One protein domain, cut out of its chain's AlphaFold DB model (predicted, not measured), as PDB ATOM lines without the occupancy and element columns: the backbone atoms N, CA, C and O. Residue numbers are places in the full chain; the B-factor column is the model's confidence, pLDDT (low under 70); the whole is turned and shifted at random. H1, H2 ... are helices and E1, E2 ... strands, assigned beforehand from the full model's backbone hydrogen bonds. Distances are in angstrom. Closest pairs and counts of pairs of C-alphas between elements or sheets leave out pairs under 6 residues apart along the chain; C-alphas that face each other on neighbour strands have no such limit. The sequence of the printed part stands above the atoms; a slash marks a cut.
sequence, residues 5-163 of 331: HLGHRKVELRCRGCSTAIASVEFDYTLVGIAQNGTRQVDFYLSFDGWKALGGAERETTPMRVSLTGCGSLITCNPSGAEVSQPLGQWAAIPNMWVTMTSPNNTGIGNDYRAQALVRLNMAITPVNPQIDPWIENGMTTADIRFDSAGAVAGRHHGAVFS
ATOM      1  N   HIS A   5       7.785  19.100 -23.640       91.62
ATOM      2  CA  HIS A   5       6.944  19.909 -22.776       91.62
ATOM      3  C   HIS A   5       7.004  21.359 -23.212       91.62
ATOM      4  O   HIS A   5       8.079  21.945 -23.304       91.62
ATOM      5  N   LEU A   6       5.824  21.921 -23.443       94.19
ATOM      6  CA  LEU A   6       5.622  23.319 -23.779       94.19
ATOM      7  C   LEU A   6       4.967  24.006 -22.586       94.19
ATOM      8  O   LEU A   6       4.052  23.452 -21.972       94.19
ATOM      9  N   GLY A   7       5.394  25.222 -22.276       94.38
ATOM     10  CA  GLY A   7       4.741  26.020 -21.252       94.38
ATOM     11  C   GLY A   7       4.915  27.510 -21.464       94.38
ATOM     12  O   GLY A   7       5.791  27.956 -22.193       94.38
ATOM     13  N   HIS A   8       4.060  28.275 -20.796       95.25
ATOM     14  CA  HIS A   8       4.056  29.733 -20.815       95.25
ATOM     15  C   HIS A   8       4.114  30.255 -19.385       95.25
ATOM     16  O   HIS A   8       3.417  29.730 -18.507       95.25
ATOM     17  N   ARG A   9       4.909  31.289 -19.125       94.44
ATOM     18  CA  ARG A   9       4.943  31.965 -17.829       94.44
ATOM     19  C   ARG A   9       4.927  33.470 -18.011       94.44
ATOM     20  O   ARG A   9       5.655  34.016 -18.826       94.44
ATOM     21  N   LYS A  10       4.146  34.126 -17.154       93.44
ATOM     22  CA  LYS A  10       4.240  35.552 -16.862       93.44
ATOM     23  C   LYS A  10       4.522  35.700 -15.375       93.44
ATOM     24  O   LYS A  10       3.668  35.397 -14.545       93.44
ATOM     25  N   VAL A  11       5.725  36.145 -15.052       91.31
ATOM     26  CA  VAL A  11       6.189  36.349 -13.685       91.31
ATOM     27  C   VAL A  11       6.224  37.840 -13.393       91.31
ATOM     28  O   VAL A  11       6.858  38.617 -14.107       91.31
ATOM     29  N   GLU A  12       5.541  38.246 -12.329       89.81
ATOM     30  CA  GLU A  12       5.560  39.618 -11.830       89.81
ATOM     31  C   GLU A  12       6.455  39.701 -10.597       89.81
ATOM     32  O   GLU A  12       6.224  39.019  -9.600       89.81
ATOM     33  N   LEU A  13       7.459  40.570 -10.657       86.75
ATOM     34  CA  LEU A  13       8.284  40.922  -9.512       86.75
ATOM     35  C   LEU A  13       7.568  42.030  -8.744       86.75
ATOM     36  O   LEU A  13       7.333  43.121  -9.272       86.75
ATOM     37  N   ARG A  14       7.187  41.737  -7.504       87.81
ATOM     38  CA  ARG A  14       6.420  42.636  -6.635       87.81
ATOM     39  C   ARG A  14       7.262  43.025  -5.434       87.81
ATOM     40  O   ARG A  14       8.012  42.196  -4.917       87.81
ATOM     41  N   CYS A  15       7.138  44.275  -4.985       85.88
ATOM     42  CA  CYS A  15       7.747  44.631  -3.710       85.88
ATOM     43  C   CYS A  15       7.025  43.932  -2.553       85.88
ATOM     44  O   CYS A  15       5.806  43.752  -2.572       85.88
ATOM     45  N   ARG A  16       7.796  43.522  -1.551       83.44
ATOM     46  CA  ARG A  16       7.335  42.796  -0.378       83.44
ATOM     47  C   ARG A  16       6.329  43.645   0.385       83.44
ATOM     48  O   ARG A  16       6.628  44.763   0.795       83.44
ATOM     49  N   GLY A  17       5.133  43.098   0.580       80.94
ATOM     50  CA  GLY A  17       4.028  43.806   1.235       80.94
ATOM     51  C   GLY A  17       3.332  44.855   0.357       80.94
ATOM     52  O   GLY A  17       2.456  45.563   0.851       80.94
ATOM     53  N   CYS A  18       3.674  44.946  -0.930       81.81
ATOM     54  CA  CYS A  18       3.011  45.813  -1.900       81.81
ATOM     55  C   CYS A  18       2.085  45.024  -2.834       81.81
ATOM     56  O   CYS A  18       2.329  43.862  -3.152       81.81
ATOM     57  N   SER A  19       1.069  45.692  -3.385       78.25
ATOM     58  CA  SER A  19       0.268  45.162  -4.500       78.25
ATOM     59  C   SER A  19       0.836  45.504  -5.884       78.25
ATOM     60  O   SER A  19       0.417  44.905  -6.875       78.25
ATOM     61  N   THR A  20       1.785  46.442  -5.965       80.81
ATOM     62  CA  THR A  20       2.335  46.958  -7.226       80.81
ATOM     63  C   THR A  20       3.452  46.064  -7.770       80.81
ATOM     64  O   THR A  20       4.439  45.798  -7.081       80.81
ATOM     65  N   ALA A  21       3.319  45.636  -9.029       82.81
ATOM     66  CA  ALA A  21       4.404  45.011  -9.780       82.81
ATOM     67  C   ALA A  21       5.411  46.082 -10.224       82.81
ATOM     68  O   ALA A  21       5.034  47.082 -10.833       82.81
ATOM     69  N   ILE A  22       6.684  45.870  -9.906       83.00
ATOM     70  CA  ILE A  22       7.785  46.786 -10.253       83.00
ATOM     71  C   ILE A  22       8.498  46.362 -11.540       83.00
ATOM     72  O   ILE A  22       9.073  47.195 -12.235       83.00
ATOM     73  N   ALA A  23       8.428  45.075 -11.877       84.12
ATOM     74  CA  ALA A  23       8.894  44.525 -13.139       84.12
ATOM     75  C   ALA A  23       8.105  43.258 -13.479       84.12
ATOM     76  O   ALA A  23       7.527  42.612 -12.601       84.12
ATOM     77  N   SER A  24       8.105  42.875 -14.748       87.19
ATOM     78  CA  SER A  24       7.592  41.578 -15.173       87.19
ATOM     79  C   SER A  24       8.458  40.970 -16.262       87.19
ATOM     80  O   SER A  24       9.135  41.672 -17.018       87.19
ATOM     81  N   VAL A  25       8.415  39.646 -16.331       90.06
ATOM     82  CA  VAL A  25       8.990  38.860 -17.411       90.06
ATOM     83  C   VAL A  25       7.964  37.834 -17.873       90.06
ATOM     84  O   VAL A  25       7.307  37.186 -17.064       90.06
ATOM     85  N   GLU A  26       7.792  37.726 -19.177       93.31
ATOM     86  CA  GLU A  26       6.893  36.798 -19.844       93.31
ATOM     87  C   GLU A  26       7.705  36.013 -20.872       93.31
ATOM     88  O   GLU A  26       8.502  36.603 -21.601       93.31
ATOM     89  N   PHE A  27       7.546  34.694 -20.887       93.50
ATOM     90  CA  PHE A  27       8.269  33.798 -21.780       93.50
ATOM     91  C   PHE A  27       7.500  32.500 -22.010       93.50
ATOM     92  O   PHE A  27       6.794  32.000 -21.130       93.50
ATOM     93  N   ASP A  28       7.706  31.934 -23.188       95.62
ATOM     94  CA  ASP A  28       7.378  30.555 -23.508       95.62
ATOM     95  C   ASP A  28       8.625  29.693 -23.298       95.62
ATOM     96  O   ASP A  28       9.752  30.180 -23.410       95.62
ATOM     97  N   TYR A  29       8.447  28.419 -22.969       95.31
ATOM     98  CA  TYR A  29       9.549  27.474 -22.864       95.31
ATOM     99  C   TYR A  29       9.210  26.133 -23.506       95.31
ATOM    100  O   TYR A  29       8.072  25.664 -23.440       95.31
ATOM    101  N   THR A  30      10.236  25.509 -24.081       96.19
ATOM    102  CA  THR A  30      10.174  24.174 -24.680       96.19
ATOM    103  C   THR A  30      11.278  23.310 -24.092       96.19
ATOM    104  O   THR A  30      12.453  23.612 -24.284       96.19
ATOM    105  N   LEU A  31      10.922  22.232 -23.391       95.69
ATOM    106  CA  LEU A  31      11.863  21.214 -22.917       95.69
ATOM    107  C   LEU A  31      11.720  19.950 -23.764       95.69
ATOM    108  O   LEU A  31      10.647  19.350 -23.794       95.69
ATOM    109  N   VAL A  32      12.810  19.522 -24.395       95.81
ATOM    110  CA  VAL A  32      12.902  18.270 -25.157       95.81
ATOM    111  C   VAL A  32      13.934  17.363 -24.502       95.81
ATOM    112  O   VAL A  32      15.062  17.786 -24.263       95.81
ATOM    113  N   GLY A  33      13.562  16.112 -24.229       95.25
ATOM    114  CA  GLY A  33      14.483  15.077 -23.758       95.25
ATOM    115  C   GLY A  33      14.731  14.006 -24.819       95.25
ATOM    116  O   GLY A  33      13.786  13.469 -25.384       95.25
ATOM    117  N   ILE A  34      15.986  13.641 -25.070       95.44
ATOM    118  CA  ILE A  34      16.381  12.620 -26.048       95.44
ATOM    119  C   ILE A  34      17.144  11.518 -25.322       95.44
ATOM    120  O   ILE A  34      18.246  11.741 -24.827       95.44
ATOM    121  N   ALA A  35      16.567  10.319 -25.270       94.75
ATOM    122  CA  ALA A  35      17.214   9.154 -24.684       94.75
ATOM    123  C   ALA A  35      17.952   8.345 -25.756       94.75
ATOM    124  O   ALA A  35      17.418   8.096 -26.838       94.75
ATOM    125  N   GLN A  36      19.185   7.943 -25.456       93.94
ATOM    126  CA  GLN A  36      20.047   7.251 -26.408       93.94
ATOM    127  C   GLN A  36      19.917   5.730 -26.266       93.94
ATOM    128  O   GLN A  36      20.063   5.167 -25.180       93.94
ATOM    129  N   ASN A  37      19.712   5.029 -27.385       88.88
ATOM    130  CA  ASN A  37      19.813   3.570 -27.432       88.88
ATOM    131  C   ASN A  37      21.224   3.183 -27.899       88.88
ATOM    132  O   ASN A  37      21.592   3.413 -29.050       88.88
ATOM    133  N   GLY A  38      22.038   2.592 -27.025       91.81
ATOM    134  CA  GLY A  38      23.448   2.258 -27.274       91.81
ATOM    135  C   GLY A  38      24.414   2.876 -26.262       91.81
ATOM    136  O   GLY A  38      25.482   2.317 -26.024       91.81
ATOM    137  N   THR A  39      24.026   3.979 -25.625       95.19
ATOM    138  CA  THR A  39      24.771   4.624 -24.539       95.19
ATOM    139  C   THR A  39      23.815   4.961 -23.402       95.19
ATOM    140  O   THR A  39      22.658   5.302 -23.633       95.19
ATOM    141  N   ARG A  40      24.270   4.860 -22.149       97.38
ATOM    142  CA  ARG A  40      23.473   5.252 -20.973       97.38
ATOM    143  C   ARG A  40      23.475   6.775 -20.832       97.38
ATOM    144  O   ARG A  40      24.106   7.310 -19.923       97.38
ATOM    145  N   GLN A  41      22.806   7.449 -21.763       97.31
ATOM    146  CA  GLN A  41      22.789   8.902 -21.887       97.31
ATOM    147  C   GLN A  41      21.389   9.417 -22.229       97.31
ATOM    148  O   GLN A  41      20.690   8.842 -23.066       97.31
ATOM    149  N   VAL A  42      21.013  10.527 -21.597       97.12
ATOM    150  CA  VAL A  42      19.860  11.347 -21.971       97.12
ATOM    151  C   VAL A  42      20.314  12.790 -22.110       97.12
ATOM    152  O   VAL A  42      20.987  13.314 -21.225       97.12
ATOM    153  N   ASP A  43      19.922  13.429 -23.204       97.06
ATOM    154  CA  ASP A  43      20.197  14.835 -23.466       97.06
ATOM    155  C   ASP A  43      18.905  15.638 -23.351       97.06
ATOM    156  O   ASP A  43      17.905  15.327 -23.995       97.06
ATOM    157  N   PHE A  44      18.929  16.679 -22.531       96.88
ATOM    158  CA  PHE A  44      17.856  17.645 -22.398       96.88
ATOM    159  C   PHE A  44      18.245  18.955 -23.060       96.88
ATOM    160  O   PHE A  44      19.313  19.509 -22.791       96.88
ATOM    161  N   TYR A  45      17.332  19.467 -23.874       96.25
ATOM    162  CA  TYR A  45      17.397  20.787 -24.467       96.25
ATOM    163  C   TYR A  45      16.204  21.606 -23.993       96.25
ATOM    164  O   TYR A  45      15.057  21.233 -24.233       96.25
ATOM    165  N   LEU A  46      16.479  22.715 -23.316       96.44
ATOM    166  CA  LEU A  46      15.482  23.708 -22.952       96.44
ATOM    167  C   LEU A  46      15.718  24.963 -23.785       96.44
ATOM    168  O   LEU A  46      16.833  25.484 -23.785       96.44
ATOM    169  N   SER A  47      14.673  25.471 -24.430       95.69
ATOM    170  CA  SER A  47      14.670  26.794 -25.053       95.69
ATOM    171  C   SER A  47      13.611  27.700 -24.442       95.69
ATOM    172  O   SER A  47      12.576  27.229 -23.967       95.69
ATOM    173  N   PHE A  48      13.881  29.001 -24.478       95.12
ATOM    174  CA  PHE A  48      12.941  30.063 -24.157       95.12
ATOM    175  C   PHE A  48      12.612  30.858 -25.417       95.12
ATOM    176  O   PHE A  48      13.502  31.207 -26.186       95.12
ATOM    177  N   ASP A  49      11.344  31.198 -25.591       93.25
ATOM    178  CA  ASP A  49      10.853  31.989 -26.713       93.25
ATOM    179  C   ASP A  49       9.876  33.061 -26.210       93.25
ATOM    180  O   ASP A  49       9.521  33.106 -25.030       93.25
ATOM    181  N   GLY A  50       9.469  33.979 -27.089       89.38
ATOM    182  CA  GLY A  50       8.426  34.957 -26.756       89.38
ATOM    183  C   GLY A  50       8.789  35.920 -25.619       89.38
ATOM    184  O   GLY A  50       7.890  36.465 -24.980       89.38
ATOM    185  N   TRP A  51      10.085  36.138 -25.366       88.12
ATOM    186  CA  TRP A  51      10.560  36.904 -24.215       88.12
ATOM    187  C   TRP A  51      10.086  38.361 -24.260       88.12
ATOM    188  O   TRP A  51      10.536  39.164 -25.083       88.12
ATOM    189  N   LYS A  52       9.202  38.730 -23.336       87.56
ATOM    190  CA  LYS A  52       8.742  40.104 -23.125       87.56
ATOM    191  C   LYS A  52       9.027  40.498 -21.696       87.56
ATOM    192  O   LYS A  52       8.842  39.721 -20.768       87.56
ATOM    193  N   ALA A  53       9.433  41.738 -21.498       81.81
ATOM    194  CA  ALA A  53       9.645  42.237 -20.157       81.81
ATOM    195  C   ALA A  53       9.278  43.706 -20.044       81.81
ATOM    196  O   ALA A  53       9.435  44.472 -20.995       81.81
ATOM    197  N   LEU A  54       8.814  44.085 -18.859       78.62
ATOM    198  CA  LEU A  54       8.480  45.458 -18.496       78.62
ATOM    199  C   LEU A  54       9.277  45.836 -17.238       78.62
ATOM    200  O   LEU A  54       9.419  45.018 -16.329       78.62
ATOM    201  N   GLY A  55       9.808  47.064 -17.193       70.19
ATOM    202  CA  GLY A  55      10.761  47.524 -16.164       70.19
ATOM    203  C   GLY A  55      12.226  47.515 -16.640       70.19
ATOM    204  O   GLY A  55      12.534  46.952 -17.690       70.19
ATOM    205  N   GLY A  56      13.129  48.188 -15.910       66.25
ATOM    206  CA  GLY A  56      14.401  48.668 -16.486       66.25
ATOM    207  C   GLY A  56      15.711  48.149 -15.880       66.25
ATOM    208  O   GLY A  56      16.560  47.685 -16.632       66.25
ATOM    209  N   ALA A  57      15.916  48.225 -14.560       65.75
ATOM    210  CA  ALA A  57      17.247  48.012 -13.966       65.75
ATOM    211  C   ALA A  57      17.379  46.679 -13.214       65.75
ATOM    212  O   ALA A  57      18.395  45.989 -13.300       65.75
ATOM    213  N   GLU A  58      16.328  46.269 -12.509       69.50
ATOM    214  CA  GLU A  58      16.313  45.060 -11.690       69.50
ATOM    215  C   GLU A  58      16.449  43.792 -12.540       69.50
ATOM    216  O   GLU A  58      16.984  42.794 -12.067       69.50
ATOM    217  N   ARG A  59      16.027  43.824 -13.810       69.88
ATOM    218  CA  ARG A  59      16.112  42.675 -14.729       69.88
ATOM    219  C   ARG A  59      17.545  42.319 -15.123       69.88
ATOM    220  O   ARG A  59      17.853  41.148 -15.314       69.88
ATOM    221  N   GLU A  60      18.413  43.319 -15.243       74.25
ATOM    222  CA  GLU A  60      19.803  43.112 -15.668       74.25
ATOM    223  C   GLU A  60      20.656  42.483 -14.558       74.25
ATOM    224  O   GLU A  60      21.724  41.938 -14.819       74.25
ATOM    225  N   THR A  61      20.173  42.527 -13.313       80.44
ATOM    226  CA  THR A  61      20.884  42.000 -12.140       80.44
ATOM    227  C   THR A  61      20.171  40.837 -11.461       80.44
ATOM    228  O   THR A  61      20.824  40.051 -10.783       80.44
ATOM    229  N   THR A  62      18.857  40.685 -11.644       88.31
ATOM    230  CA  THR A  62      18.079  39.607 -11.021       88.31
ATOM    231  C   THR A  62      18.343  38.273 -11.724       88.31
ATOM    232  O   THR A  62      17.994  38.135 -12.901       88.31
ATOM    233  N   PRO A  63      18.931  37.277 -11.034       92.62
ATOM    234  CA  PRO A  63      19.148  35.958 -11.601       92.62
ATOM    235  C   PRO A  63      17.839  35.178 -11.725       92.62
ATOM    236  O   PRO A  63      17.024  35.127 -10.797       92.62
ATOM    237  N   MET A  64      17.693  34.504 -12.863       93.94
ATOM    238  CA  MET A  64      16.813  33.357 -13.003       93.94
ATOM    239  C   MET A  64      17.661  32.093 -13.027       93.94
ATOM    240  O   MET A  64      18.576  31.949 -13.842       93.94
ATOM    241  N   ARG A  65      17.325  31.182 -12.126       95.62
ATOM    242  CA  ARG A  65      17.890  29.851 -12.016       95.62
ATOM    243  C   ARG A  65      16.940  28.856 -12.652       95.62
ATOM    244  O   ARG A  65      15.761  28.824 -12.301       95.62
ATOM    245  N   VAL A  66      17.475  28.021 -13.528       96.56
ATOM    246  CA  VAL A  66      16.780  26.894 -14.137       96.56
ATOM    247  C   VAL A  66      17.534  25.630 -13.772       96.56
ATOM    248  O   VAL A  66      18.752  25.577 -13.936       96.56
ATOM    249  N   SER A  67      16.833  24.621 -13.260       96.81
ATOM    250  CA  SER A  67      17.455  23.351 -12.895       96.81
ATOM    251  C   SER A  67      16.608  22.142 -13.260       96.81
ATOM    252  O   SER A  67      15.375  22.181 -13.223       96.81
ATOM    253  N   LEU A  68      17.300  21.053 -13.587       96.94
ATOM    254  CA  LEU A  68      16.731  19.720 -13.733       96.94
ATOM    255  C   LEU A  68      17.203  18.839 -12.575       96.94
ATOM    256  O   LEU A  68      18.398  18.736 -12.304       96.94
ATOM    257  N   THR A  69      16.275  18.176 -11.883       96.00
ATOM    258  CA  THR A  69      16.647  17.140 -10.901       96.00
ATOM    259  C   THR A  69      17.071  15.842 -11.594       96.00
ATOM    260  O   THR A  69      17.002  15.724 -12.812       96.00
ATOM    261  N   GLY A  70      17.477  14.839 -10.811       92.62
ATOM    262  CA  GLY A  70      17.794  13.492 -11.310       92.62
ATOM    263  C   GLY A  70      19.282  13.148 -11.253       92.62
ATOM    264  O   GLY A  70      19.644  11.979 -11.332       92.62
ATOM    265  N   CYS A  71      20.142  14.140 -11.031       93.12
ATOM    266  CA  CYS A  71      21.565  13.937 -10.776       93.12
ATOM    267  C   CYS A  71      21.789  13.387  -9.359       93.12
ATOM    268  O   CYS A  71      21.119  13.800  -8.410       93.12
ATOM    269  N   GLY A  72      22.758  12.490  -9.194       90.56
ATOM    270  CA  GLY A  72      23.061  11.874  -7.904       90.56
ATOM    271  C   GLY A  72      24.252  10.925  -7.971       90.56
ATOM    272  O   GLY A  72      25.121  11.054  -8.827       90.56
ATOM    273  N   SER A  73      24.295   9.940  -7.073       89.50
ATOM    274  CA  SER A  73      25.395   8.965  -7.019       89.50
ATOM    275  C   SER A  73      25.435   8.012  -8.217       89.50
ATOM    276  O   SER A  73      26.509   7.551  -8.588       89.50
ATOM    277  N   LEU A  74      24.280   7.712  -8.823       94.31
ATOM    278  CA  LEU A  74      24.172   6.787  -9.960       94.31
ATOM    279  C   LEU A  74      24.178   7.493 -11.322       94.31
ATOM    280  O   LEU A  74      24.368   6.838 -12.348       94.31
ATOM    281  N   ILE A  75      23.911   8.802 -11.331       96.56
ATOM    282  CA  ILE A  75      23.662   9.597 -12.535       96.56
ATOM    283  C   ILE A  75      24.456  10.895 -12.444       96.56
ATOM    284  O   ILE A  75      24.233  11.717 -11.556       96.56
ATOM    285  N   THR A  76      25.376  11.086 -13.381       96.50
ATOM    286  CA  THR A  76      26.182  12.299 -13.511       96.50
ATOM    287  C   THR A  76      25.554  13.230 -14.535       96.50
ATOM    288  O   THR A  76      25.130  12.793 -15.603       96.50
ATOM    289  N   CYS A  77      25.532  14.523 -14.221       96.75
ATOM    290  CA  CYS A  77      25.004  15.553 -15.103       96.75
ATOM    291  C   CYS A  77      26.094  16.523 -15.549       96.75
ATOM    292  O   CYS A  77      26.981  16.868 -14.766       96.75
ATOM    293  N   ASN A  78      25.982  16.991 -16.787       95.69
ATOM    294  CA  ASN A  78      26.775  18.072 -17.349       95.69
ATOM    295  C   ASN A  78      25.833  19.143 -17.932       95.69
ATOM    296  O   ASN A  78      25.046  18.789 -18.808       95.69
ATOM    297  N   PRO A  79      25.893  20.415 -17.494       94.12
ATOM    298  CA  PRO A  79      26.755  20.946 -16.435       94.12
ATOM    299  C   PRO A  79      26.488  20.291 -15.072       94.12
ATOM    300  O   PRO A  79      25.418  19.728 -14.830       94.12
ATOM    301  N   SER A  80      27.485  20.342 -14.182       90.88
ATOM    302  CA  SER A  80      27.384  19.756 -12.839       90.88
ATOM    303  C   SER A  80      26.178  20.327 -12.092       90.88
ATOM    304  O   SER A  80      26.007  21.540 -12.019       90.88
ATOM    305  N   GLY A  81      25.345  19.448 -11.535       86.50
ATOM    306  CA  GLY A  81      24.099  19.826 -10.860       86.50
ATOM    307  C   GLY A  81      22.923  20.121 -11.796       86.50
ATOM    308  O   GLY A  81      21.842  20.401 -11.289       86.50
ATOM    309  N   ALA A  82      23.113  20.031 -13.122       95.94
ATOM    310  CA  ALA A  82      22.085  20.289 -14.134       95.94
ATOM    311  C   ALA A  82      21.337  21.609 -13.897       95.94
ATOM    312  O   ALA A  82      20.113  21.682 -14.006       95.94
ATOM    313  N   GLU A  83      22.088  22.648 -13.541       95.50
ATOM    314  CA  GLU A  83      21.567  23.954 -13.169       95.50
ATOM    315  C   GLU A  83      22.327  25.049 -13.916       95.50
ATOM    316  O   GLU A  83      23.553  25.012 -14.028       95.50
ATOM    317  N   VAL A  84      21.585  26.036 -14.410       95.06
ATOM    318  CA  VAL A  84      22.126  27.271 -14.975       95.06
ATOM    319  C   VAL A  84      21.442  28.439 -14.279       95.06
ATOM    320  O   VAL A  84      20.217  28.491 -14.169       95.06
ATOM    321  N   SER A  85      22.239  29.385 -13.792       94.19
ATOM    322  CA  SER A  85      21.760  30.621 -13.181       94.19
ATOM    323  C   SER A  85      22.416  31.798 -13.881       94.19
ATOM    324  O   SER A  85      23.642  31.891 -13.923       94.19
ATOM    325  N   GLN A  86      21.601  32.683 -14.442       92.31
ATOM    326  CA  GLN A  86      22.068  33.886 -15.124       92.31
ATOM    327  C   GLN A  86      21.014  34.996 -15.017       92.31
ATOM    328  O   GLN A  86      19.838  34.704 -14.767       92.31
ATOM    329  N   PRO A  87      21.402  36.276 -15.165       90.25
ATOM    330  CA  PRO A  87      20.455  37.384 -15.140       90.25
ATOM    331  C   PRO A  87      19.325  37.215 -16.159       90.25
ATOM    332  O   PRO A  87      19.534  36.660 -17.239       90.25
ATOM    333  N   LEU A  88      18.140  37.750 -15.858       87.75
ATOM    334  CA  LEU A  88      16.990  37.712 -16.774       87.75
ATOM    335  C   LEU A  88      17.324  38.297 -18.158       87.75
ATOM    336  O   LEU A  88      16.881  37.764 -19.171       87.75
ATOM    337  N   GLY A  89      18.139  39.354 -18.216       83.56
ATOM    338  CA  GLY A  89      18.629  39.913 -19.482       83.56
ATOM    339  C   GLY A  89      19.477  38.930 -20.305       83.56
ATOM    340  O   GLY A  89      19.377  38.912 -21.529       83.56
ATOM    341  N   GLN A  90      20.256  38.057 -19.655       89.00
ATOM    342  CA  GLN A  90      21.074  37.060 -20.354       89.00
ATOM    343  C   GLN A  90      20.255  35.898 -20.909       89.00
ATOM    344  O   GLN A  90      20.567  35.432 -21.998       89.00
ATOM    345  N   TRP A  91      19.176  35.479 -20.240       89.69
ATOM    346  CA  TRP A  91      18.253  34.488 -20.807       89.69
ATOM    347  C   TRP A  91      17.581  34.971 -22.093       89.69
ATOM    348  O   TRP A  91      17.320  34.162 -22.969       89.69
ATOM    349  N   ALA A  92      17.368  36.278 -22.260       84.88
ATOM    350  CA  ALA A  92      16.884  36.816 -23.530       84.88
ATOM    351  C   ALA A  92      17.934  36.727 -24.657       84.88
ATOM    352  O   ALA A  92      17.576  36.584 -25.822       84.88
ATOM    353  N   ALA A  93      19.225  36.829 -24.321       87.50
ATOM    354  CA  ALA A  93      20.324  36.800 -25.290       87.50
ATOM    355  C   ALA A  93      20.797  35.374 -25.622       87.50
ATOM    356  O   ALA A  93      21.154  35.086 -26.763       87.50
ATOM    357  N   ILE A  94      20.803  34.485 -24.627       90.69
ATOM    358  CA  ILE A  94      21.170  33.072 -24.738       90.69
ATOM    359  C   ILE A  94      20.004  32.257 -24.165       90.69
ATOM    360  O   ILE A  94      20.030  31.856 -22.997       90.69
ATOM    361  N   PRO A  95      18.946  32.039 -24.965       92.75
ATOM    362  CA  PRO A  95      17.676  31.515 -24.481       92.75
ATOM    363  C   PRO A  95      17.661  29.991 -24.442       92.75
ATOM    364  O   PRO A  95      16.645  29.376 -24.741       92.75
ATOM    365  N   ASN A  96      18.791  29.352 -24.143       94.06
ATOM    366  CA  ASN A  96      18.860  27.902 -24.127       94.06
ATOM    367  C   ASN A  96      19.736  27.355 -23.008       94.06
ATOM    368  O   ASN A  96      20.677  27.992 -22.538       94.06
ATOM    369  N   MET A  97      19.392  26.143 -22.594       94.56
ATOM    370  CA  MET A  97      20.124  25.342 -21.631       94.56
ATOM    371  C   MET A  97      20.197  23.909 -22.144       94.56
ATOM    372  O   MET A  97      19.208  23.350 -22.619       94.56
ATOM    373  N   TRP A  98      21.378  23.318 -22.007       95.62
ATOM    374  CA  TRP A  98      21.648  21.934 -22.367       95.62
ATOM    375  C   TRP A  98      22.073  21.176 -21.118       95.62
ATOM    376  O   TRP A  98      22.928  21.654 -20.371       95.62
ATOM    377  N   VAL A  99      21.488  20.002 -20.897       96.94
ATOM    378  CA  VAL A  99      21.898  19.092 -19.828       96.94
ATOM    379  C   VAL A  99      22.061  17.696 -20.394       96.94
ATOM    380  O   VAL A  99      21.104  17.105 -20.879       96.94
ATOM    381  N   THR A 100      23.248  17.132 -20.250       97.62
ATOM    382  CA  THR A 100      23.501  15.720 -20.524       97.62
ATOM    383  C   THR A 100      23.532  14.958 -19.207       97.62
ATOM    384  O   THR A 100      24.328  15.274 -18.323       97.62
ATOM    385  N   MET A 101      22.678  13.946 -19.075       97.69
ATOM    386  CA  MET A 101      22.652  13.009 -17.953       97.69
ATOM    387  C   MET A 101      23.217  11.664 -18.399       97.69
ATOM    388  O   MET A 101      22.823  11.136 -19.436       97.69
ATOM    389  N   THR A 102      24.121  11.086 -17.613       97.75
ATOM    390  CA  THR A 102      24.771   9.804 -17.919       97.75
ATOM    391  C   THR A 102      24.832   8.900 -16.700       97.75
ATOM    392  O   THR A 102      24.881   9.378 -15.568       97.75
ATOM    393  N   SER A 103      24.863   7.587 -16.919       97.88
ATOM    394  CA  SER A 103      25.100   6.597 -15.863       97.88
ATOM    395  C   SER A 103      26.182   5.603 -16.307       97.88
ATOM    396  O   SER A 103      26.110   5.117 -17.436       97.88
ATOM    397  N   PRO A 104      27.195   5.273 -15.479       96.75
ATOM    398  CA  PRO A 104      28.224   4.307 -15.867       96.75
ATOM    399  C   PRO A 104      27.640   2.916 -16.147       96.75
ATOM    400  O   PRO A 104      26.705   2.478 -15.483       96.75
ATOM    401  N   ASN A 105      28.201   2.169 -17.101       95.75
ATOM    402  CA  ASN A 105      27.623   0.899 -17.580       95.75
ATOM    403  C   ASN A 105      27.448  -0.186 -16.498       95.75
ATOM    404  O   ASN A 105      26.574  -1.036 -16.631       95.75
ATOM    405  N   ASN A 106      28.242  -0.152 -15.432       94.88
ATOM    406  CA  ASN A 106      28.235  -1.119 -14.329       94.88
ATOM    407  C   ASN A 106      27.576  -0.579 -13.045       94.88
ATOM    408  O   ASN A 106      27.771  -1.135 -11.964       94.88
ATOM    409  N   THR A 107      26.829   0.522 -13.137       94.62
ATOM    410  CA  THR A 107      26.175   1.175 -11.998       94.62
ATOM    411  C   THR A 107      24.670   0.931 -12.018       94.62
ATOM    412  O   THR A 107      24.025   1.149 -13.037       94.62
ATOM    413  N   GLY A 108      24.089   0.513 -10.894       95.00
ATOM    414  CA  GLY A 108      22.649   0.294 -10.763       95.00
ATOM    415  C   GLY A 108      22.315  -0.996 -10.024       95.00
ATOM    416  O   GLY A 108      23.171  -1.587  -9.369       95.00
ATOM    417  N   ILE A 109      21.055  -1.411 -10.117       94.12
ATOM    418  CA  ILE A 109      20.479  -2.526  -9.364       94.12
ATOM    419  C   ILE A 109      20.146  -3.690 -10.306       94.12
ATOM    420  O   ILE A 109      19.654  -3.486 -11.418       94.12
ATOM    421  N   GLY A 110      20.368  -4.915  -9.824       93.31
ATOM    422  CA  GLY A 110      20.040  -6.150 -10.535       93.31
ATOM    423  C   GLY A 110      20.985  -6.463 -11.695       93.31
ATOM    424  O   GLY A 110      21.973  -5.767 -11.923       93.31
ATOM    425  N   ASN A 111      20.662  -7.523 -12.436       92.00
ATOM    426  CA  ASN A 111      21.516  -8.046 -13.510       92.00
ATOM    427  C   ASN A 111      21.651  -7.084 -14.701       92.00
ATOM    428  O   ASN A 111      22.674  -7.091 -15.378       92.00
ATOM    429  N   ASP A 112      20.653  -6.223 -14.915       94.75
ATOM    430  CA  ASP A 112      20.666  -5.216 -15.982       94.75
ATOM    431  C   ASP A 112      21.314  -3.892 -15.540       94.75
ATOM    432  O   ASP A 112      21.275  -2.921 -16.292       94.75
ATOM    433  N   TYR A 113      21.852  -3.796 -14.316       96.81
ATOM    434  CA  TYR A 113      22.393  -2.555 -13.744       96.81
ATOM    435  C   TYR A 113      21.431  -1.362 -13.879       96.81
ATOM    436  O   TYR A 113      21.821  -0.283 -14.321       96.81
ATOM    437  N   ARG A 114      20.156  -1.528 -13.511       96.25
ATOM    438  CA  ARG A 114      19.141  -0.473 -13.683       96.25
ATOM    439  C   ARG A 114      19.432   0.715 -12.764       96.25
ATOM    440  O   ARG A 114      19.582   0.543 -11.556       96.25
ATOM    441  N   ALA A 115      19.478   1.915 -13.326       96.94
ATOM    442  CA  ALA A 115      19.525   3.176 -12.591       96.94
ATOM    443  C   ALA A 115      18.351   4.047 -13.039       96.94
ATOM    444  O   ALA A 115      18.047   4.103 -14.230       96.94
ATOM    445  N   GLN A 116      17.684   4.701 -12.093       95.12
ATOM    446  CA  GLN A 116      16.495   5.506 -12.358       95.12
ATOM    447  C   GLN A 116      16.712   6.954 -11.936       95.12
ATOM    448  O   GLN A 116      17.381   7.216 -10.934       95.12
ATOM    449  N   ALA A 117      16.129   7.876 -12.696       94.69
ATOM    450  CA  ALA A 117      16.135   9.303 -12.410       94.69
ATOM    451  C   ALA A 117      14.713   9.851 -12.527       94.69
ATOM    452  O   ALA A 117      14.111   9.732 -13.591       94.69
ATOM    453  N   LEU A 118      14.221  10.508 -11.476       95.00
ATOM    454  CA  LEU A 118      13.069  11.400 -11.594       95.00
ATOM    455  C   LEU A 118      13.584  12.805 -11.911       95.00
ATOM    456  O   LEU A 118      14.168  13.488 -11.056       95.00
ATOM    457  N   VAL A 119      13.366  13.233 -13.146       95.44
ATOM    458  CA  VAL A 119      13.727  14.565 -13.624       95.44
ATOM    459  C   VAL A 119      12.550  15.497 -13.412       95.44
ATOM    460  O   VAL A 119      11.431  15.199 -13.812       95.44
ATOM    461  N   ARG A 120      12.803  16.639 -12.778       95.81
ATOM    462  CA  ARG A 120      11.838  17.717 -12.570       95.81
ATOM    463  C   ARG A 120      12.435  19.021 -13.057       95.81
ATOM    464  O   ARG A 120      13.547  19.355 -12.646       95.81
ATOM    465  N   LEU A 121      11.683  19.756 -13.868       96.50
ATOM    466  CA  LEU A 121      12.028  21.124 -14.243       96.50
ATOM    467  C   LEU A 121      11.632  22.082 -13.121       96.50
ATOM    468  O   LEU A 121      10.466  22.125 -12.723       96.50
ATOM    469  N   ASN A 122      12.598  22.852 -12.632       97.06
ATOM    470  CA  ASN A 122      12.371  23.905 -11.651       97.06
ATOM    471  C   ASN A 122      12.916  25.227 -12.186       97.06
ATOM    472  O   ASN A 122      13.985  25.268 -12.800       97.06
ATOM    473  N   MET A 123      12.203  26.310 -11.903       96.62
ATOM    474  CA  MET A 123      12.647  27.662 -12.205       96.62
ATOM    475  C   MET A 123      12.464  28.549 -10.978       96.62
ATOM    476  O   MET A 123      11.478  28.450 -10.251       96.62
ATOM    477  N   ALA A 124      13.437  29.419 -10.731       96.69
ATOM    478  CA  ALA A 124      13.365  30.395  -9.659       96.69
ATOM    479  C   ALA A 124      13.948  31.726 -10.118       96.69
ATOM    480  O   ALA A 124      15.044  31.768 -10.668       96.69
ATOM    481  N   ILE A 125      13.237  32.812  -9.852       93.69
ATOM    482  CA  ILE A 125      13.723  34.175 -10.016       93.69
ATOM    483  C   ILE A 125      13.913  34.734  -8.614       93.69
ATOM    484  O   ILE A 125      12.940  34.917  -7.879       93.69
ATOM    485  N   THR A 126      15.168  34.983  -8.244       93.00
ATOM    486  CA  THR A 126      15.541  35.431  -6.897       93.00
ATOM    487  C   THR A 126      16.121  36.837  -6.989       93.00
ATOM    488  O   THR A 126      17.303  36.984  -7.293       93.00
ATOM    489  N   PRO A 127      15.312  37.885  -6.758       88.94
ATOM    490  CA  PRO A 127      15.771  39.265  -6.830       88.94
ATOM    491  C   PRO A 127      16.938  39.549  -5.885       88.94
ATOM    492  O   PRO A 127      16.955  39.098  -4.741       88.94
ATOM    493  N   VAL A 128      17.892  40.358  -6.350       87.38
ATOM    494  CA  VAL A 128      19.017  40.826  -5.518       87.38
ATOM    495  C   VAL A 128      18.522  41.767  -4.416       87.38
ATOM    496  O   VAL A 128      19.056  41.776  -3.309       87.38
ATOM    497  N   ASN A 129      17.485  42.557  -4.708       86.75
ATOM    498  CA  ASN A 129      16.854  43.420  -3.721       86.75
ATOM    499  C   ASN A 129      15.938  42.582  -2.802       86.75
ATOM    500  O   ASN A 129      14.916  42.076  -3.271       86.75
ATOM    501  N   PRO A 130      16.233  42.488  -1.491       85.62
ATOM    502  CA  PRO A 130      15.459  41.673  -0.550       85.62
ATOM    503  C   PRO A 130      14.047  42.212  -0.277       85.62
ATOM    504  O   PRO A 130      13.255  41.543   0.386       85.62
ATOM    505  N   GLN A 131      13.737  43.421  -0.753       87.38
ATOM    506  CA  GLN A 131      12.397  44.007  -0.720       87.38
ATOM    507  C   GLN A 131      11.526  43.547  -1.889       87.38
ATOM    508  O   GLN A 131      10.426  44.059  -2.038       87.38
ATOM    509  N   ILE A 132      11.998  42.637  -2.739       87.31
ATOM    510  CA  ILE A 132      11.225  42.051  -3.833       87.31
ATOM    511  C   ILE A 132      11.015  40.577  -3.507       87.31
ATOM    512  O   ILE A 132      11.964  39.873  -3.155       87.31
ATOM    513  N   ASP A 133       9.773  40.112  -3.603       89.38
ATOM    514  CA  ASP A 133       9.478  38.710  -3.332       89.38
ATOM    515  C   ASP A 133       9.992  37.817  -4.477       89.38
ATOM    516  O   ASP A 133       9.834  38.165  -5.654       89.38
ATOM    517  N   PRO A 134      10.639  36.679  -4.159       92.06
ATOM    518  CA  PRO A 134      11.109  35.749  -5.172       92.06
ATOM    519  C   PRO A 134       9.938  35.001  -5.804       92.06
ATOM    520  O   PRO A 134       8.923  34.728  -5.159       92.06
ATOM    521  N   TRP A 135      10.122  34.589  -7.052       93.62
ATOM    522  CA  TRP A 135       9.245  33.624  -7.702       93.62
ATOM    523  C   TRP A 135       9.950  32.274  -7.759       93.62
ATOM    524  O   TRP A 135      11.102  32.192  -8.175       93.62
ATOM    525  N   ILE A 136       9.277  31.217  -7.314       95.56
ATOM    526  CA  ILE A 136       9.823  29.861  -7.281       95.56
ATOM    527  C   ILE A 136       8.729  28.918  -7.755       95.56
ATOM    528  O   ILE A 136       7.655  28.865  -7.157       95.56
ATOM    529  N   GLU A 137       9.023  28.142  -8.788       95.69
ATOM    530  CA  GLU A 137       8.148  27.088  -9.274       95.69
ATOM    531  C   GLU A 137       8.948  25.792  -9.420       95.69
ATOM    532  O   GLU A 137       9.968  25.733 -10.107       95.69
ATOM    533  N   ASN A 138       8.492  24.745  -8.735       95.62
ATOM    534  CA  ASN A 138       9.142  23.439  -8.728       95.62
ATOM    535  C   ASN A 138       8.241  22.406  -9.399       95.62
ATOM    536  O   ASN A 138       7.025  22.449  -9.224       95.62
ATOM    537  N   GLY A 139       8.838  21.440 -10.099       92.94
ATOM    538  CA  GLY A 139       8.090  20.360 -10.742       92.94
ATOM    539  C   GLY A 139       7.161  20.846 -11.852       92.94
ATOM    540  O   GLY A 139       6.066  20.315 -11.997       92.94
ATOM    541  N   MET A 140       7.596  21.845 -12.624       93.06
ATOM    542  CA  MET A 140       6.834  22.408 -13.746       93.06
ATOM    543  C   MET A 140       6.496  21.346 -14.800       93.06
ATOM    544  O   MET A 140       5.458  21.408 -15.448       93.06
ATOM    545  N   THR A 141       7.390  20.372 -14.951       92.31
ATOM    546  CA  THR A 141       7.145  19.098 -15.622       92.31
ATOM    547  C   THR A 141       8.019  18.018 -14.988       92.31
ATOM    548  O   THR A 141       8.998  18.334 -14.294       92.31
ATOM    549  N   THR A 142       7.670  16.756 -15.221       93.00
ATOM    550  CA  THR A 142       8.381  15.585 -14.714       93.00
ATOM    551  C   THR A 142       8.609  14.559 -15.812       93.00
ATOM    552  O   THR A 142       7.728  14.370 -16.642       93.00
ATOM    553  N   ALA A 143       9.746  13.867 -15.766       93.12
ATOM    554  CA  ALA A 143      10.018  12.698 -16.594       93.12
ATOM    555  C   ALA A 143      10.748  11.632 -15.772       93.12
ATOM    556  O   ALA A 143      11.693  11.953 -15.042       93.12
ATOM    557  N   ASP A 144      10.337  10.374 -15.915       94.44
ATOM    558  CA  ASP A 144      11.058   9.235 -15.349       94.44
ATOM    559  C   ASP A 144      11.990   8.644 -16.398       94.44
ATOM    560  O   ASP A 144      11.576   8.302 -17.505       94.44
ATOM    561  N   ILE A 145      13.263   8.507 -16.047       95.44
ATOM    562  CA  ILE A 145      14.280   7.917 -16.912       95.44
ATOM    563  C   ILE A 145      14.767   6.621 -16.293       95.44
ATOM    564  O   ILE A 145      15.144   6.587 -15.119       95.44
ATOM    565  N   ARG A 146      14.886   5.585 -17.121       96.12
ATOM    566  CA  ARG A 146      15.674   4.396 -16.811       96.12
ATOM    567  C   ARG A 146      16.925   4.355 -17.676       96.12
ATOM    568  O   ARG A 146      16.849   4.402 -18.898       96.12
ATOM    569  N   PHE A 147      18.069   4.168 -17.033       97.56
ATOM    570  CA  PHE A 147      19.319   3.757 -17.659       97.56
ATOM    571  C   PHE A 147      19.567   2.284 -17.349       97.56
ATOM    572  O   PHE A 147      19.468   1.887 -16.186       97.56
ATOM    573  N   ASP A 148      19.983   1.489 -18.325       97.31
ATOM    574  CA  ASP A 148      20.254   0.064 -18.116       97.31
ATOM    575  C   ASP A 148      21.363  -0.472 -19.034       97.31
ATOM    576  O   ASP A 148      21.761   0.151 -20.024       97.31
ATOM    577  N   SER A 149      21.835  -1.659 -18.676       97.06
ATOM    578  CA  SER A 149      22.821  -2.471 -19.380       97.06
ATOM    579  C   SER A 149      22.257  -3.864 -19.694       97.06
ATOM    580  O   SER A 149      22.931  -4.873 -19.499       97.06
ATOM    581  N   ALA A 150      21.011  -3.930 -20.173       94.88
ATOM    582  CA  ALA A 150      20.271  -5.178 -20.394       94.88
ATOM    583  C   ALA A 150      20.766  -6.056 -21.569       94.88
ATOM    584  O   ALA A 150      20.149  -7.068 -21.908       94.88
ATOM    585  N   GLY A 151      21.880  -5.708 -22.222       93.38
ATOM    586  CA  GLY A 151      22.499  -6.614 -23.189       93.38
ATOM    587  C   GLY A 151      21.691  -6.802 -24.480       93.38
ATOM    588  O   GLY A 151      20.967  -5.919 -24.938       93.38
ATOM    589  N   ALA A 152      21.827  -7.990 -25.070       89.56
ATOM    590  CA  ALA A 152      21.166  -8.367 -26.320       89.56
ATOM    591  C   ALA A 152      19.629  -8.411 -26.218       89.56
ATOM    592  O   ALA A 152      18.949  -8.214 -27.222       89.56
ATOM    593  N   VAL A 153      19.074  -8.614 -25.016       91.88
ATOM    594  CA  VAL A 153      17.618  -8.614 -24.779       91.88
ATOM    595  C   VAL A 153      16.996  -7.275 -25.179       91.88
ATOM    596  O   VAL A 153      15.916  -7.244 -25.760       91.88
ATOM    597  N   ALA A 154      17.718  -6.180 -24.941       91.81
ATOM    598  CA  ALA A 154      17.325  -4.823 -25.303       91.81
ATOM    599  C   ALA A 154      17.785  -4.399 -26.715       91.81
ATOM    600  O   ALA A 154      17.721  -3.221 -27.063       91.81
ATOM    601  N   GLY A 155      18.331  -5.319 -27.519       90.44
ATOM    602  CA  GLY A 155      18.891  -5.066 -28.854       90.44
ATOM    603  C   GLY A 155      20.269  -4.397 -28.852       90.44
ATOM    604  O   GLY A 155      21.117  -4.725 -29.678       90.44
ATOM    605  N   ARG A 156      20.537  -3.500 -27.896       91.50
ATOM    606  CA  ARG A 156      21.864  -2.912 -27.649       91.50
ATOM    607  C   ARG A 156      22.274  -3.087 -26.194       91.50
ATOM    608  O   ARG A 156      21.450  -2.916 -25.295       91.50
ATOM    609  N   HIS A 157      23.571  -3.310 -25.967       92.62
ATOM    610  CA  HIS A 157      24.112  -3.624 -24.641       92.62
ATOM    611  C   HIS A 157      23.781  -2.603 -23.554       92.62
ATOM    612  O   HIS A 157      23.568  -2.999 -22.412       92.62
ATOM    613  N   HIS A 158      23.688  -1.325 -23.915       96.06
ATOM    614  CA  HIS A 158      23.468  -0.214 -22.996       96.06
ATOM    615  C   HIS A 158      22.472   0.777 -23.587       96.06
ATOM    616  O   HIS A 158      22.340   0.863 -24.809       96.06
ATOM    617  N   GLY A 159      21.789   1.541 -22.741       96.25
ATOM    618  CA  GLY A 159      20.867   2.566 -23.212       96.25
ATOM    619  C   GLY A 159      20.175   3.326 -22.093       96.25
ATOM    620  O   GLY A 159      20.343   3.028 -20.906       96.25
ATOM    621  N   ALA A 160      19.381   4.303 -22.505       96.00
ATOM    622  CA  ALA A 160      18.419   4.990 -21.668       96.00
ATOM    623  C   ALA A 160      17.049   5.028 -22.353       96.00
ATOM    624  O   ALA A 160      16.963   5.033 -23.581       96.00
ATOM    625  N   VAL A 161      15.987   5.083 -21.553       95.19
ATOM    626  CA  VAL A 161      14.608   5.301 -22.002       95.19
ATOM    627  C   VAL A 161      13.851   6.184 -21.024       95.19
ATOM    628  O   VAL A 161      14.156   6.207 -19.832       95.19
ATOM    629  N   PHE A 162      12.836   6.869 -21.539       94.25
ATOM    630  CA  PHE A 162      11.799   7.486 -20.722       94.25
ATOM    631  C   PHE A 162      10.788   6.408 -20.334       94.25
ATOM    632  O   PHE A 162      10.178   5.792 -21.207       94.25
ATOM    633  N   SER A 163      10.699   6.115 -19.039       91.25
ATOM    634  CA  SER A 163       9.905   5.012 -18.483       91.25
ATOM    635  C   SER A 163       8.526   5.441 -17.980       91.25
ATOM    636  O   SER A 163       7.759   4.605 -17.516       91.25
TER     637      SER A 163
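Overview. This is residues 5 to 163 of the 331 residues of the protein "Deoxyribonuclease NucA/NucB" of Verrucosispora sp. CNZ293 (UniProt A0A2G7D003). The model is a long, narrow sandwich of two twisted sheets, only partly face to face: the curled sheet E1 E2 E3 E7 E5 and the branched sheet E4 E6 E8 E9 E10 E11. H1 and H2 bridge the two sheets near one end, and H3 lies at the other end. The printed part has 159 residues, with three named helices and eleven named strands in the order E1 E2 E3 H1 E4 E5 E6 H2 E7 E8 E9 E10 H3 E11; neighbour strands are antiparallel in both sheets. The class is mostly strand; the whole is only just loose, close to compact, with a radius of gyration of the C-alphas of 18.6 A, and spans 61 by 26 by 20 A.

Arrangement. E1, residues 5 to 14, forms a hairpin with E2, residues 21 to 35; N 9 and O 27 are 2.8 A apart, within hydrogen-bond range. E2 forms a hairpin with E3, residues 41 to 54, with N 30 and O 47 at 2.9 A. E1 E2 E3 is a meander, each strand the antiparallel neighbour of the one before. E7, residues 96 to 102, is antiparallel to E3, with N 44 and O 99 at 2.8 A, and to the edge strand E5, residues 76 to 78, with N 78 and O 100 at 2.8 A. H2, residues 88 to 93, is on this sheet at a height of 5.9 A, over none of its strands. H1, residues 58 to 61, only grazes both sheets and touches H2; their closest C-alphas, of Glu 60 and Gly 89, are 5.1 A apart. In the branched sheet, E8, residues 115 to 125, has E4, residues 63 to 68, on one side, with N 65 and O 124 at 2.8 A. On the other side are E9, residues 135 to 137, in a hairpin with E8, with N 125 and O 135 at 2.8 A, and E10, residues 142 to 148, with N 117 and O 145 at 2.9 A. E6, residues 83 to 87, is an edge strand beside E4, with N 66 and O 84 at 2.9 A; E11, residues 159 to 162, is one beside E10, with N 146 and O 161 at 2.9 A. The closest C-alphas of E2 and E11, of Ala 35 and Ala 160, are 5.3 A apart. H3, residues 151 to 154, is on neither sheet. In H2 every O i to N i+4 pair is within hydrogen-bond range; H1 and H3 are too short for such a pair.

Along the chain. E1 begins at C-alpha 5 (6.944, 19.909, -22.776) and is 27.9 A long. E2 measures 40.9 A, E3 39.4 A, with a bend of 52 degrees at residue 50, and E8 31.6 A. E11 ends at C-alpha 162 (11.799, 7.486, -20.722).

Size, cuts and confidence. The two C-alphas farthest apart, of Cys 18 and Ala 152, are 62.1 A apart. The printed part has no cut, and the link from E7 to E8, residues 103 to 114, is long. The mean pLDDT of the printed part is 91.7; residues 56 to 59 are under 70.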